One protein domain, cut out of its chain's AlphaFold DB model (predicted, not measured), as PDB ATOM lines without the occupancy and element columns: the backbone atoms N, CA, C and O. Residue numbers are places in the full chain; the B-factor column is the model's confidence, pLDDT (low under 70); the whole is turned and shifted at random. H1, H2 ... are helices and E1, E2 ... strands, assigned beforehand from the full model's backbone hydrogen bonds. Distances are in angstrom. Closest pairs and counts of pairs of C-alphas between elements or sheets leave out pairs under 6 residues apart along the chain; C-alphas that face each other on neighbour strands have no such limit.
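What this domain is: This is residues 20 to 97 of the 487 residues of an uncharacterized protein of SAR324 cluster bacterium (UniProt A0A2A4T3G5). A small, strongly twisted sheet of three antiparallel strands, E1, E2 and E3, has helix H1 packed along one face, and beyond it the chain adds a second helix, H2, with a short strand, E4, beside it. The printed part has 78 residues, with two named helices and four named strands in the order H1, E1, E2, E3, H2, E4. The sheet order is E1, E2, E3, and the class is mixed, helices and strands. The whole is compact, with a radius of gyration of the C-alphas of 11.9 A, and rounded, spanning 32 by 26 by 17 A.

Where its parts are: Find C-alpha 20 at (-30.477, -16.599, -8.187); from there H1 runs through residues 20 to 29, 14.4 A. E1, residues 37 to 46, is 24.4 A long and bends by 67 degrees at residue 40. Next come E2, residues 52 to 58, 19.6 A, and E3, residues 63 to 66, 9.7 A. H2, residues 68 to 76, is 12.5 A long. E4, residues 86 to 89, 9.8 A, ends at C-alpha 89, (-24.608, -1.571, -11.954).

How they stand to each other: E1, E2 and E3 form a meander, each strand the antiparallel neighbour of the one before. In the hairpin of E1 and E2, look for N 43 and O 55, 2.8 A apart; in that of E2 and E3, for N 64 and O 56, 2.8 A. H1 is on the sheet at a height of 8.5 A, and its closest C-alphas to E1 are Ala 26 and Thr 42, 5.3 A. H2 is only just not on the sheet, with 4 pairs of C-alphas within 10 A. The closest C-alphas of H2 and E4 are Ser 75 and Leu 88, 6.1 A. H1 and E4 are near each other, while H1 and H2 are apart. In both H1 and H2 every O i to N i+4 pair is within hydrogen-bond range.

The domain as a whole: The C-alphas farthest apart are those of Val 49 and Asn 85, 34.1 A. The printed part has no cut and no long link. Its mean pLDDT is 90.6, and no printed residue is under 70.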
ATOM      1  N   GLN A  20     -30.704 -17.387  -9.398       92.75
ATOM      2  CA  GLN A  20     -30.477 -16.599  -8.187       92.75
ATOM      3  C   GLN A  20     -30.258 -15.124  -8.526       92.75
ATOM      4  O   GLN A  20     -30.820 -14.241  -7.866       92.75
ATOM      5  N   THR A  21     -29.490 -14.857  -9.579       92.81
ATOM      6  CA  THR A  21     -29.291 -13.506 -10.102       92.81
ATOM      7  C   THR A  21     -30.603 -12.930 -10.638       92.81
ATOM      8  O   THR A  21     -30.941 -11.800 -10.285       92.81
ATOM      9  N   ALA A  22     -31.406 -13.704 -11.382       92.88
ATOM     10  CA  ALA A  22     -32.721 -13.259 -11.857       92.88
ATOM     11  C   ALA A  22     -33.673 -12.895 -10.702       92.88
ATOM     12  O   ALA A  22     -34.271 -11.820 -10.712       92.88
ATOM     13  N   LEU A  23     -33.774 -13.741  -9.669       93.12
ATOM     14  CA  LEU A  23     -34.618 -13.472  -8.492       93.12
ATOM     15  C   LEU A  23     -34.167 -12.221  -7.736       93.12
ATOM     16  O   LEU A  23     -34.987 -11.394  -7.330       93.12
ATOM     17  N   SER A  24     -32.854 -12.055  -7.578       94.00
ATOM     18  CA  SER A  24     -32.281 -10.866  -6.946       94.00
ATOM     19  C   SER A  24     -32.590  -9.610  -7.756       94.00
ATOM     20  O   SER A  24     -32.937  -8.575  -7.185       94.00
ATOM     21  N   LEU A  25     -32.487  -9.696  -9.083       93.56
ATOM     22  CA  LEU A  25     -32.746  -8.581  -9.984       93.56
ATOM     23  C   LEU A  25     -34.220  -8.173  -9.950       93.56
ATOM     24  O   LEU A  25     -34.504  -6.989  -9.787       93.56
ATOM     25  N   ALA A  26     -35.140  -9.140 -10.001       93.00
ATOM     26  CA  ALA A  26     -36.578  -8.899  -9.887       93.00
ATOM     27  C   ALA A  26     -36.923  -8.090  -8.630       93.00
ATOM     28  O   ALA A  26     -37.606  -7.071  -8.700       93.00
ATOM     29  N   LYS A  27     -36.363  -8.491  -7.483       91.88
ATOM     30  CA  LYS A  27     -36.570  -7.805  -6.202       91.88
ATOM     31  C   LYS A  27     -36.026  -6.376  -6.188       91.88
ATOM     32  O   LYS A  27     -36.571  -5.511  -5.508       91.88
ATOM     33  N   VAL A  28     -34.915  -6.126  -6.876       92.06
ATOM     34  CA  VAL A  28     -34.274  -4.803  -6.915       92.06
ATOM     35  C   VAL A  28     -35.009  -3.844  -7.850       92.06
ATOM     36  O   VAL A  28     -35.056  -2.648  -7.558       92.06
ATOM     37  N   LEU A  29     -35.565  -4.358  -8.950       92.00
ATOM     38  CA  LEU A  29     -36.327  -3.588  -9.934       92.00
ATOM     39  C   LEU A  29     -37.724  -3.200  -9.456       92.00
ATOM     40  O   LEU A  29     -38.291  -2.249  -9.994       92.00
ATOM     41  N   ASP A  30     -38.251  -3.896  -8.451       84.38
ATOM     42  CA  ASP A  30     -39.566  -3.608  -7.891       84.38
ATOM     43  C   ASP A  30     -39.711  -2.121  -7.514       84.38
ATOM     44  O   ASP A  30     -38.848  -1.519  -6.853       84.38
ATOM     45  N   LYS A  31     -40.808  -1.514  -7.984       85.88
ATOM     46  CA  LYS A  31     -41.129  -0.084  -7.826       85.88
ATOM     47  C   LYS A  31     -40.096   0.882  -8.428       85.88
ATOM     48  O   LYS A  31     -40.078   2.064  -8.083       85.88
ATOM     49  N   GLY A  32     -39.197   0.400  -9.285       90.44
ATOM     50  CA  GLY A  32     -38.331   1.236 -10.114       90.44
ATOM     51  C   GLY A  32     -39.103   1.914 -11.248       90.44
ATOM     52  O   GLY A  32     -40.304   1.710 -11.412       90.44
ATOM     53  N   THR A  33     -38.413   2.708 -12.061       91.62
ATOM     54  CA  THR A  33     -38.981   3.332 -13.258       91.62
ATOM     55  C   THR A  33     -38.211   2.943 -14.510       91.62
ATOM     56  O   THR A  33     -36.983   2.833 -14.505       91.62
ATOM     57  N   PHE A  34     -38.949   2.752 -15.600       92.94
ATOM     58  CA  PHE A  34     -38.423   2.544 -16.938       92.94
ATOM     59  C   PHE A  34     -38.990   3.608 -17.882       92.94
ATOM     60  O   PHE A  34     -40.182   3.631 -18.194       92.94
ATOM     61  N   GLY A  35     -38.136   4.542 -18.305       88.19
ATOM     62  CA  GLY A  35     -38.559   5.752 -19.004       88.19
ATOM     63  C   GLY A  35     -39.530   6.561 -18.142       88.19
ATOM     64  O   GLY A  35     -39.161   7.040 -17.071       88.19
ATOM     65  N   ARG A  36     -40.772   6.698 -18.616       89.25
ATOM     66  CA  ARG A  36     -41.865   7.382 -17.903       89.25
ATOM     67  C   ARG A  36     -42.746   6.452 -17.060       89.25
ATOM     68  O   ARG A  36     -43.606   6.942 -16.340       89.25
ATOM     69  N   TYR A  37     -42.564   5.137 -17.168       93.00
ATOM     70  CA  TYR A  37     -43.434   4.146 -16.536       93.00
ATOM     71  C   TYR A  37     -42.846   3.642 -15.222       93.00
ATOM     72  O   TYR A  37     -41.628   3.498 -15.096       93.00
ATOM     73  N   THR A  38     -43.709   3.336 -14.256       93.00
ATOM     74  CA  THR A  38     -43.300   2.662 -13.017       93.00
ATOM     75  C   THR A  38     -43.405   1.154 -13.209       93.00
ATOM     76  O   THR A  38     -44.309   0.674 -13.889       93.00
ATOM     77  N   ILE A  39     -42.471   0.402 -12.638       92.94
ATOM     78  CA  ILE A  39     -42.500  -1.060 -12.624       92.94
ATOM     79  C   ILE A  39     -43.468  -1.495 -11.523       92.94
ATOM     80  O   ILE A  39     -43.186  -1.301 -10.340       92.94
ATOM     81  N   SER A  40     -44.606  -2.061 -11.922       90.75
ATOM     82  CA  SER A  40     -45.675  -2.493 -11.015       90.75
ATOM     83  C   SER A  40     -45.383  -3.855 -10.397       90.75
ATOM     84  O   SER A  40     -45.653  -4.074  -9.221       90.75
ATOM     85  N   SER A  41     -44.856  -4.788 -11.192       89.69
ATOM     86  CA  SER A  41     -44.425  -6.101 -10.706       89.69
ATOM     87  C   SER A  41     -43.352  -6.699 -11.611       89.69
ATOM     88  O   SER A  41     -43.230  -6.348 -12.786       89.69
ATOM     89  N   THR A  42     -42.528  -7.579 -11.047       92.25
ATOM     90  CA  THR A  42     -41.472  -8.285 -11.776       92.25
ATOM     91  C   THR A  42     -41.427  -9.743 -11.343       92.25
ATOM     92  O   THR A  42     -41.333 -10.041 -10.153       92.25
ATOM     93  N   TYR A  43     -41.448 -10.646 -12.317       92.12
ATOM     94  CA  TYR A  43     -41.429 -12.092 -12.129       92.12
ATOM     95  C   TYR A  43     -40.224 -12.699 -12.837       92.12
ATOM     96  O   TYR A  43     -39.771 -12.195 -13.864       92.12
ATOM     97  N   VAL A  44     -39.719 -13.809 -12.305       93.88
ATOM     98  CA  VAL A  44     -38.657 -14.590 -12.947       93.88
ATOM     99  C   VAL A  44     -39.285 -15.711 -13.758       93.88
ATOM    100  O   VAL A  44     -40.115 -16.457 -13.244       93.88
ATOM    101  N   GLN A  45     -38.856 -15.840 -15.005       92.06
ATOM    102  CA  GLN A  45     -39.236 -16.925 -15.903       92.06
ATOM    103  C   GLN A  45     -37.980 -17.498 -16.564       92.06
ATOM    104  O   GLN A  45     -36.897 -16.913 -16.480       92.06
ATOM    105  N   ASN A  46     -38.105 -18.661 -17.192       90.38
ATOM    106  CA  ASN A  46     -36.994 -19.340 -17.838       90.38
ATOM    107  C   ASN A  46     -37.422 -19.980 -19.155       90.38
ATOM    108  O   ASN A  46     -38.516 -20.525 -19.251       90.38
ATOM    109  N   ASP A  47     -36.541 -19.904 -20.153       82.00
ATOM    110  CA  ASP A  47     -36.735 -20.588 -21.440       82.00
ATOM    111  C   ASP A  47     -36.198 -22.031 -21.364       82.00
ATOM    112  O   ASP A  47     -36.754 -22.946 -21.966       82.00
ATOM    113  N   THR A  48     -35.133 -22.252 -20.584       83.12
ATOM    114  CA  THR A  48     -34.530 -23.572 -20.322       83.12
ATOM    115  C   THR A  48     -34.237 -23.741 -18.829       83.12
ATOM    116  O   THR A  48     -34.460 -22.833 -18.033       83.12
ATOM    117  N   VAL A  49     -33.696 -24.889 -18.405       79.56
ATOM    118  CA  VAL A  49     -33.293 -25.117 -16.997       79.56
ATOM    119  C   VAL A  49     -32.208 -24.131 -16.528       79.56
ATOM    120  O   VAL A  49     -32.055 -23.915 -15.328       79.56
ATOM    121  N   LYS A  50     -31.447 -23.529 -17.453       83.00
ATOM    122  CA  LYS A  50     -30.307 -22.654 -17.136       83.00
ATOM    123  C   LYS A  50     -30.493 -21.200 -17.581       83.00
ATOM    124  O   LYS A  50     -29.782 -20.342 -17.068       83.00
ATOM    125  N   ASP A  51     -31.457 -20.919 -18.458       91.19
ATOM    126  CA  ASP A  51     -31.635 -19.603 -19.075       91.19
ATOM    127  C   ASP A  51     -32.822 -18.841 -18.475       91.19
ATOM    128  O   ASP A  51     -33.970 -19.013 -18.897       91.19
ATOM    129  N   TYR A  52     -32.540 -17.976 -17.498       94.38
ATOM    130  CA  TYR A  52     -33.544 -17.158 -16.817       94.38
ATOM    131  C   TYR A  52     -33.610 -15.727 -17.370       94.38
ATOM    132  O   TYR A  52     -32.595 -15.129 -17.740       94.38
ATOM    133  N   PHE A  53     -34.822 -15.170 -17.388       93.62
ATOM    134  CA  PHE A  53     -35.151 -13.800 -17.790       93.62
ATOM    135  C   PHE A  53     -36.238 -13.210 -16.871       93.62
ATOM    136  O   PHE A  53     -36.776 -13.896 -15.997       93.62
ATOM    137  N   LEU A  54     -36.568 -11.927 -17.057       94.56
ATOM    138  CA  LEU A  54     -37.598 -11.243 -16.273       94.56
ATOM    139  C   LEU A  54     -38.858 -10.963 -17.092       94.56
ATOM    140  O   LEU A  54     -38.773 -10.455 -18.206       94.56
ATOM    141  N   SER A  55     -40.024 -11.248 -16.520       94.25
ATOM    142  CA  SER A  55     -41.311 -10.757 -17.011       94.25
ATOM    143  C   SER A  55     -41.743  -9.570 -16.154       94.25
ATOM    144  O   SER A  55     -41.886  -9.703 -14.937       94.25
ATOM    145  N   VAL A  56     -41.903  -8.401 -16.768       93.69
ATOM    146  CA  VAL A  56     -42.148  -7.127 -16.081       93.69
ATOM    147  C   VAL A  56     -43.489  -6.554 -16.507       93.69
ATOM    148  O   VAL A  56     -43.768  -6.461 -17.701       93.69
ATOM    149  N   ILE A  57     -44.294  -6.128 -15.532       94.19
ATOM    150  CA  ILE A  57     -45.540  -5.396 -15.767       94.19
ATOM    151  C   ILE A  57     -45.314  -3.928 -15.417       94.19
ATOM    152  O   ILE A  57     -44.878  -3.607 -14.306       94.19
ATOM    153  N   LEU A  58     -45.606  -3.042 -16.362       94.75
ATOM    154  CA  LEU A  58     -45.487  -1.596 -16.193       94.75
ATOM    155  C   LEU A  58     -46.806  -0.976 -15.707       94.75
ATOM    156  O   LEU A  58     -47.865  -1.602 -15.716       94.75
ATOM    157  N   SER A  59     -46.746   0.277 -15.264       93.25
ATOM    158  CA  SER A  59     -47.896   1.020 -14.734       93.25
ATOM    159  C   SER A  59     -48.998   1.300 -15.759       93.25
ATOM    160  O   SER A  59     -50.098   1.667 -15.367       93.25
ATOM    161  N   ASP A  60     -48.723   1.140 -17.053       92.88
ATOM    162  CA  ASP A  60     -49.718   1.211 -18.131       92.88
ATOM    163  C   ASP A  60     -50.393  -0.143 -18.425       92.88
ATOM    164  O   ASP A  60     -51.169  -0.253 -19.369       92.88
ATOM    165  N   GLY A  61     -50.099  -1.178 -17.628       90.00
ATOM    166  CA  GLY A  61     -50.661  -2.523 -17.765       90.00
ATOM    167  C   GLY A  61     -49.939  -3.412 -18.779       90.00
ATOM    168  O   GLY A  61     -50.265  -4.591 -18.893       90.00
ATOM    169  N   SER A  62     -48.936  -2.892 -19.492       92.00
ATOM    170  CA  SER A  62     -48.188  -3.668 -20.478       92.00
ATOM    171  C   SER A  62     -47.249  -4.689 -19.820       92.00
ATOM    172  O   SER A  62     -46.525  -4.381 -18.868       92.00
ATOM    173  N   ALA A  63     -47.236  -5.913 -20.353       91.44
ATOM    174  CA  ALA A  63     -46.355  -6.993 -19.916       91.44
ATOM    175  C   ALA A  63     -45.215  -7.198 -20.922       91.44
ATOM    176  O   ALA A  63     -45.447  -7.327 -22.124       91.44
ATOM    177  N   HIS A  64     -43.979  -7.243 -20.430       92.94
ATOM    178  CA  HIS A  64     -42.780  -7.297 -21.257       92.94
ATOM    179  C   HIS A  64     -41.802  -8.374 -20.791       92.94
ATOM    180  O   HIS A  64     -41.550  -8.532 -19.598       92.94
ATOM    181  N   LYS A  65     -41.170  -9.048 -21.755       94.50
ATOM    182  CA  LYS A  65     -40.039  -9.953 -21.527       94.50
ATOM    183  C   LYS A  65     -38.726  -9.171 -21.600       94.50
ATOM    184  O   LYS A  65     -38.393  -8.635 -22.655       94.50
ATOM    185  N   TRP A  66     -37.997  -9.091 -20.490       94.81
ATOM    186  CA  TRP A  66     -36.732  -8.364 -20.361       94.81
ATOM    187  C   TRP A  66     -35.555  -9.322 -20.179       94.81
ATOM    188  O   TRP A  66     -35.520 -10.138 -19.253       94.81
ATOM    189  N   TYR A  67     -34.566  -9.171 -21.055       94.94
ATOM    190  CA  TYR A  67     -33.297  -9.892 -21.013       94.94
ATOM    191  C   TYR A  67     -32.208  -9.064 -20.321       94.94
ATOM    192  O   TYR A  67     -32.305  -7.840 -20.188       94.94
ATOM    193  N   ILE A  68     -31.149  -9.727 -19.865       93.31
ATOM    194  CA  ILE A  68     -30.117  -9.093 -19.033       93.31
ATOM    195  C   ILE A  68     -29.278  -8.095 -19.828       93.31
ATOM    196  O   ILE A  68     -28.963  -7.018 -19.326       93.31
ATOM    197  N   ASP A  69     -28.977  -8.404 -21.084       92.19
ATOM    198  CA  ASP A  69     -28.270  -7.509 -22.001       92.19
ATOM    199  C   ASP A  69     -29.048  -6.212 -22.278       92.19
ATOM    200  O   ASP A  69     -28.451  -5.138 -22.406       92.19
ATOM    201  N   GLN A  70     -30.381  -6.282 -22.304       94.19
ATOM    202  CA  GLN A  70     -31.254  -5.115 -22.420       94.19
ATOM    203  C   GLN A  70     -31.246  -4.281 -21.135       94.19
ATOM    204  O   GLN A  70     -31.005  -3.073 -21.188       94.19
ATOM    205  N   ILE A  71     -31.438  -4.926 -19.980       93.31
ATOM    206  CA  ILE A  71     -31.428  -4.272 -18.662       93.31
ATOM    207  C   ILE A  71     -30.092  -3.567 -18.419       93.31
ATOM    208  O   ILE A  71     -30.061  -2.424 -17.958       93.31
ATOM    209  N   TYR A  72     -28.989  -4.213 -18.791       91.12
ATOM    210  CA  TYR A  72     -27.654  -3.636 -18.763       91.12
ATOM    211  C   TYR A  72     -27.552  -2.337 -19.571       91.12
ATOM    212  O   TYR A  72     -27.083  -1.320 -19.052       91.12
ATOM    213  N   LYS A  73     -28.020  -2.342 -20.828       90.06
ATOM    214  CA  LYS A  73     -28.021  -1.143 -21.682       90.06
ATOM    215  C   LYS A  73     -28.873  -0.032 -21.062       90.06
ATOM    216  O   LYS A  73     -28.422   1.105 -20.942       90.06
ATOM    217  N   TRP A  74     -30.081  -0.360 -20.605       92.06
ATOM    218  CA  TRP A  74     -31.015   0.619 -20.042       92.06
ATOM    219  C   TRP A  74     -30.544   1.240 -18.726       92.06
ATOM    220  O   TRP A  74     -30.769   2.432 -18.510       92.06
ATOM    221  N   SER A  75     -29.866   0.465 -17.876       89.94
ATOM    222  CA  SER A  75     -29.230   0.954 -16.646       89.94
ATOM    223  C   SER A  75     -28.185   2.042 -16.945       89.94
ATOM    224  O   SER A  75     -28.140   3.072 -16.269       89.94
ATOM    225  N   ARG A  76     -27.384   1.873 -18.003       86.75
ATOM    226  CA  ARG A  76     -26.324   2.829 -18.374       86.75
ATOM    227  C   ARG A  76     -26.817   4.072 -19.095       86.75
ATOM    228  O   ARG A  76     -26.204   5.134 -18.983       86.75
ATOM    229  N   ASP A  77     -27.917   3.943 -19.825       85.75
ATOM    230  CA  ASP A  77     -28.520   5.045 -20.573       85.75
ATOM    231  C   ASP A  77     -29.536   5.857 -19.758       85.75
ATOM    232  O   ASP A  77     -30.220   6.709 -20.315       85.75
ATOM    233  N   ASP A  78     -29.616   5.630 -18.442       81.75
ATOM    234  CA  ASP A  78     -30.564   6.274 -17.515       81.75
ATOM    235  C   ASP A  78     -32.041   5.997 -17.807       81.75
ATOM    236  O   ASP A  78     -32.913   6.667 -17.243       81.75
ATOM    237  N   LYS A  79     -32.323   5.014 -18.668       89.19
ATOM    238  CA  LYS A  79     -33.685   4.588 -18.996       89.19
ATOM    239  C   LYS A  79     -34.294   3.769 -17.871       89.19
ATOM    240  O   LYS A  79     -35.505   3.798 -17.719       89.19
ATOM    241  N   LEU A  80     -33.474   3.074 -17.087       91.38
ATOM    242  CA  LEU A  80     -33.905   2.286 -15.941       91.38
ATOM    243  C   LEU A  80     -33.370   2.904 -14.649       91.38
ATOM    244  O   LEU A  80     -32.160   3.062 -14.489       91.38
ATOM    245  N   ARG A  81     -34.262   3.245 -13.718       88.25
ATOM    246  CA  ARG A  81     -33.910   3.824 -12.416       88.25
ATOM    247  C   ARG A  81     -34.555   3.018 -11.305       88.25
ATOM    248  O   ARG A  81     -35.708   2.618 -11.398       88.25
ATOM    249  N   LEU A  82     -33.809   2.788 -10.235       91.44
ATOM    250  CA  LEU A  82     -34.327   2.070  -9.077       91.44
ATOM    251  C   LEU A  82     -35.006   3.035  -8.103       91.44
ATOM    252  O   LEU A  82     -34.644   4.212  -8.011       91.44
ATOM    253  N   SER A  83     -35.927   2.503  -7.305       86.75
ATOM    254  CA  SER A  83     -36.510   3.209  -6.162       86.75
ATOM    255  C   SER A  83     -35.444   3.623  -5.131       86.75
ATOM    256  O   SER A  83     -34.360   3.031  -5.044       86.75
ATOM    257  N   ASN A  84     -35.763   4.633  -4.311       86.31
ATOM    258  CA  ASN A  84     -34.928   5.131  -3.204       86.31
ATOM    259  C   ASN A  84     -33.561   5.696  -3.628       86.31
ATOM    260  O   ASN A  84     -32.564   5.515  -2.933       86.31
ATOM    261  N   ASN A  85     -33.505   6.369  -4.781       86.62
ATOM    262  CA  ASN A  85     -32.282   6.950  -5.346       86.62
ATOM    263  C   ASN A  85     -31.119   5.942  -5.461       86.62
ATOM    264  O   ASN A  85     -29.957   6.253  -5.193       86.62
ATOM    265  N   ARG A  86     -31.425   4.715  -5.884       91.00
ATOM    266  CA  ARG A  86     -30.424   3.671  -6.130       91.00
ATOM    267  C   ARG A  86     -30.112   3.560  -7.620       91.00
ATOM    268  O   ARG A  86     -30.870   4.052  -8.458       91.00
ATOM    269  N   ASN A  87     -28.984   2.943  -7.957       91.06
ATOM    270  CA  ASN A  87     -28.689   2.558  -9.332       91.06
ATOM    271  C   ASN A  87     -28.244   1.102  -9.435       91.06
ATOM    272  O   ASN A  87     -27.529   0.606  -8.564       91.06
ATOM    273  N   LEU A  88     -28.667   0.452 -10.512       93.62
ATOM    274  CA  LEU A  88     -28.241  -0.888 -10.884       93.62
ATOM    275  C   LEU A  88     -26.923  -0.786 -11.651       93.62
ATOM    276  O   LEU A  88     -26.826   0.054 -12.540       93.62
ATOM    277  N   LEU A  89     -25.930  -1.613 -11.327       93.31
ATOM    278  CA  LEU A  89     -24.608  -1.571 -11.954       93.31
ATOM    279  C   LEU A  89     -24.120  -2.969 -12.328       93.31
ATOM    280  O   LEU A  89     -24.208  -3.898 -11.527       93.31
ATOM    281  N   PHE A  90     -23.504  -3.075 -13.502       91.19
ATOM    282  CA  PHE A  90     -22.831  -4.281 -13.984       91.19
ATOM    283  C   PHE A  90     -21.337  -3.984 -14.121       91.19
ATOM    284  O   PHE A  90     -20.927  -3.141 -14.926       91.19
ATOM    285  N   LEU A  91     -20.521  -4.628 -13.282       88.44
ATOM    286  CA  LEU A  91     -19.099  -4.292 -13.143       88.44
ATOM    287  C   LEU A  91     -18.218  -4.950 -14.222       88.44
ATOM    288  O   LEU A  91     -17.205  -4.356 -14.617       88.44
ATOM    289  N   ASP A  92     -18.614  -6.128 -14.715       86.12
ATOM    290  CA  ASP A  92     -17.997  -6.844 -15.842       86.12
ATOM    291  C   ASP A  92     -18.999  -6.919 -17.004       86.12
ATOM    292  O   ASP A  92     -20.182  -7.179 -16.810       86.12
ATOM    293  N   THR A  93     -18.524  -6.660 -18.219       82.06
ATOM    294  CA  THR A  93     -19.328  -6.665 -19.448       82.06
ATOM    295  C   THR A  93     -19.516  -8.061 -20.035       82.06
ATOM    296  O   THR A  93     -20.082  -8.186 -21.115       82.06
ATOM    297  N   ARG A  94     -19.021  -9.101 -19.362       85.56
ATOM    298  CA  ARG A  94     -19.141 -10.512 -19.759       85.56
ATOM    299  C   ARG A  94     -19.946 -11.330 -18.752       85.56
ATOM    300  O   ARG A  94     -20.074 -12.539 -18.902       85.56
ATOM    301  N   ASP A  95     -20.453 -10.678 -17.713       86.38
ATOM    302  CA  ASP A  95     -21.075 -11.314 -16.563       86.38
ATOM    303  C   ASP A  95     -22.456 -10.707 -16.306       86.38
ATOM    304  O   ASP A  95     -22.646  -9.496 -16.409       86.38
ATOM    305  N   SER A  96     -23.420 -11.556 -15.963       88.88
ATOM    306  CA  SER A  96     -24.777 -11.130 -15.612       88.88
ATOM    307  C   SER A  96     -24.907 -10.680 -14.154       88.88
ATOM    308  O   SER A  96     -25.924 -10.088 -13.784       88.88
ATOM    309  N   ARG A  97     -23.885 -10.917 -13.320       91.00
ATOM    310  CA  ARG A  97     -23.864 -10.459 -11.929       91.00
ATOM    311  C   ARG A  97     -23.885  -8.935 -11.853       91.00
ATOM    312  O   ARG A  97     -23.108  -8.234 -12.504       91.00
TER     313      ARG A  97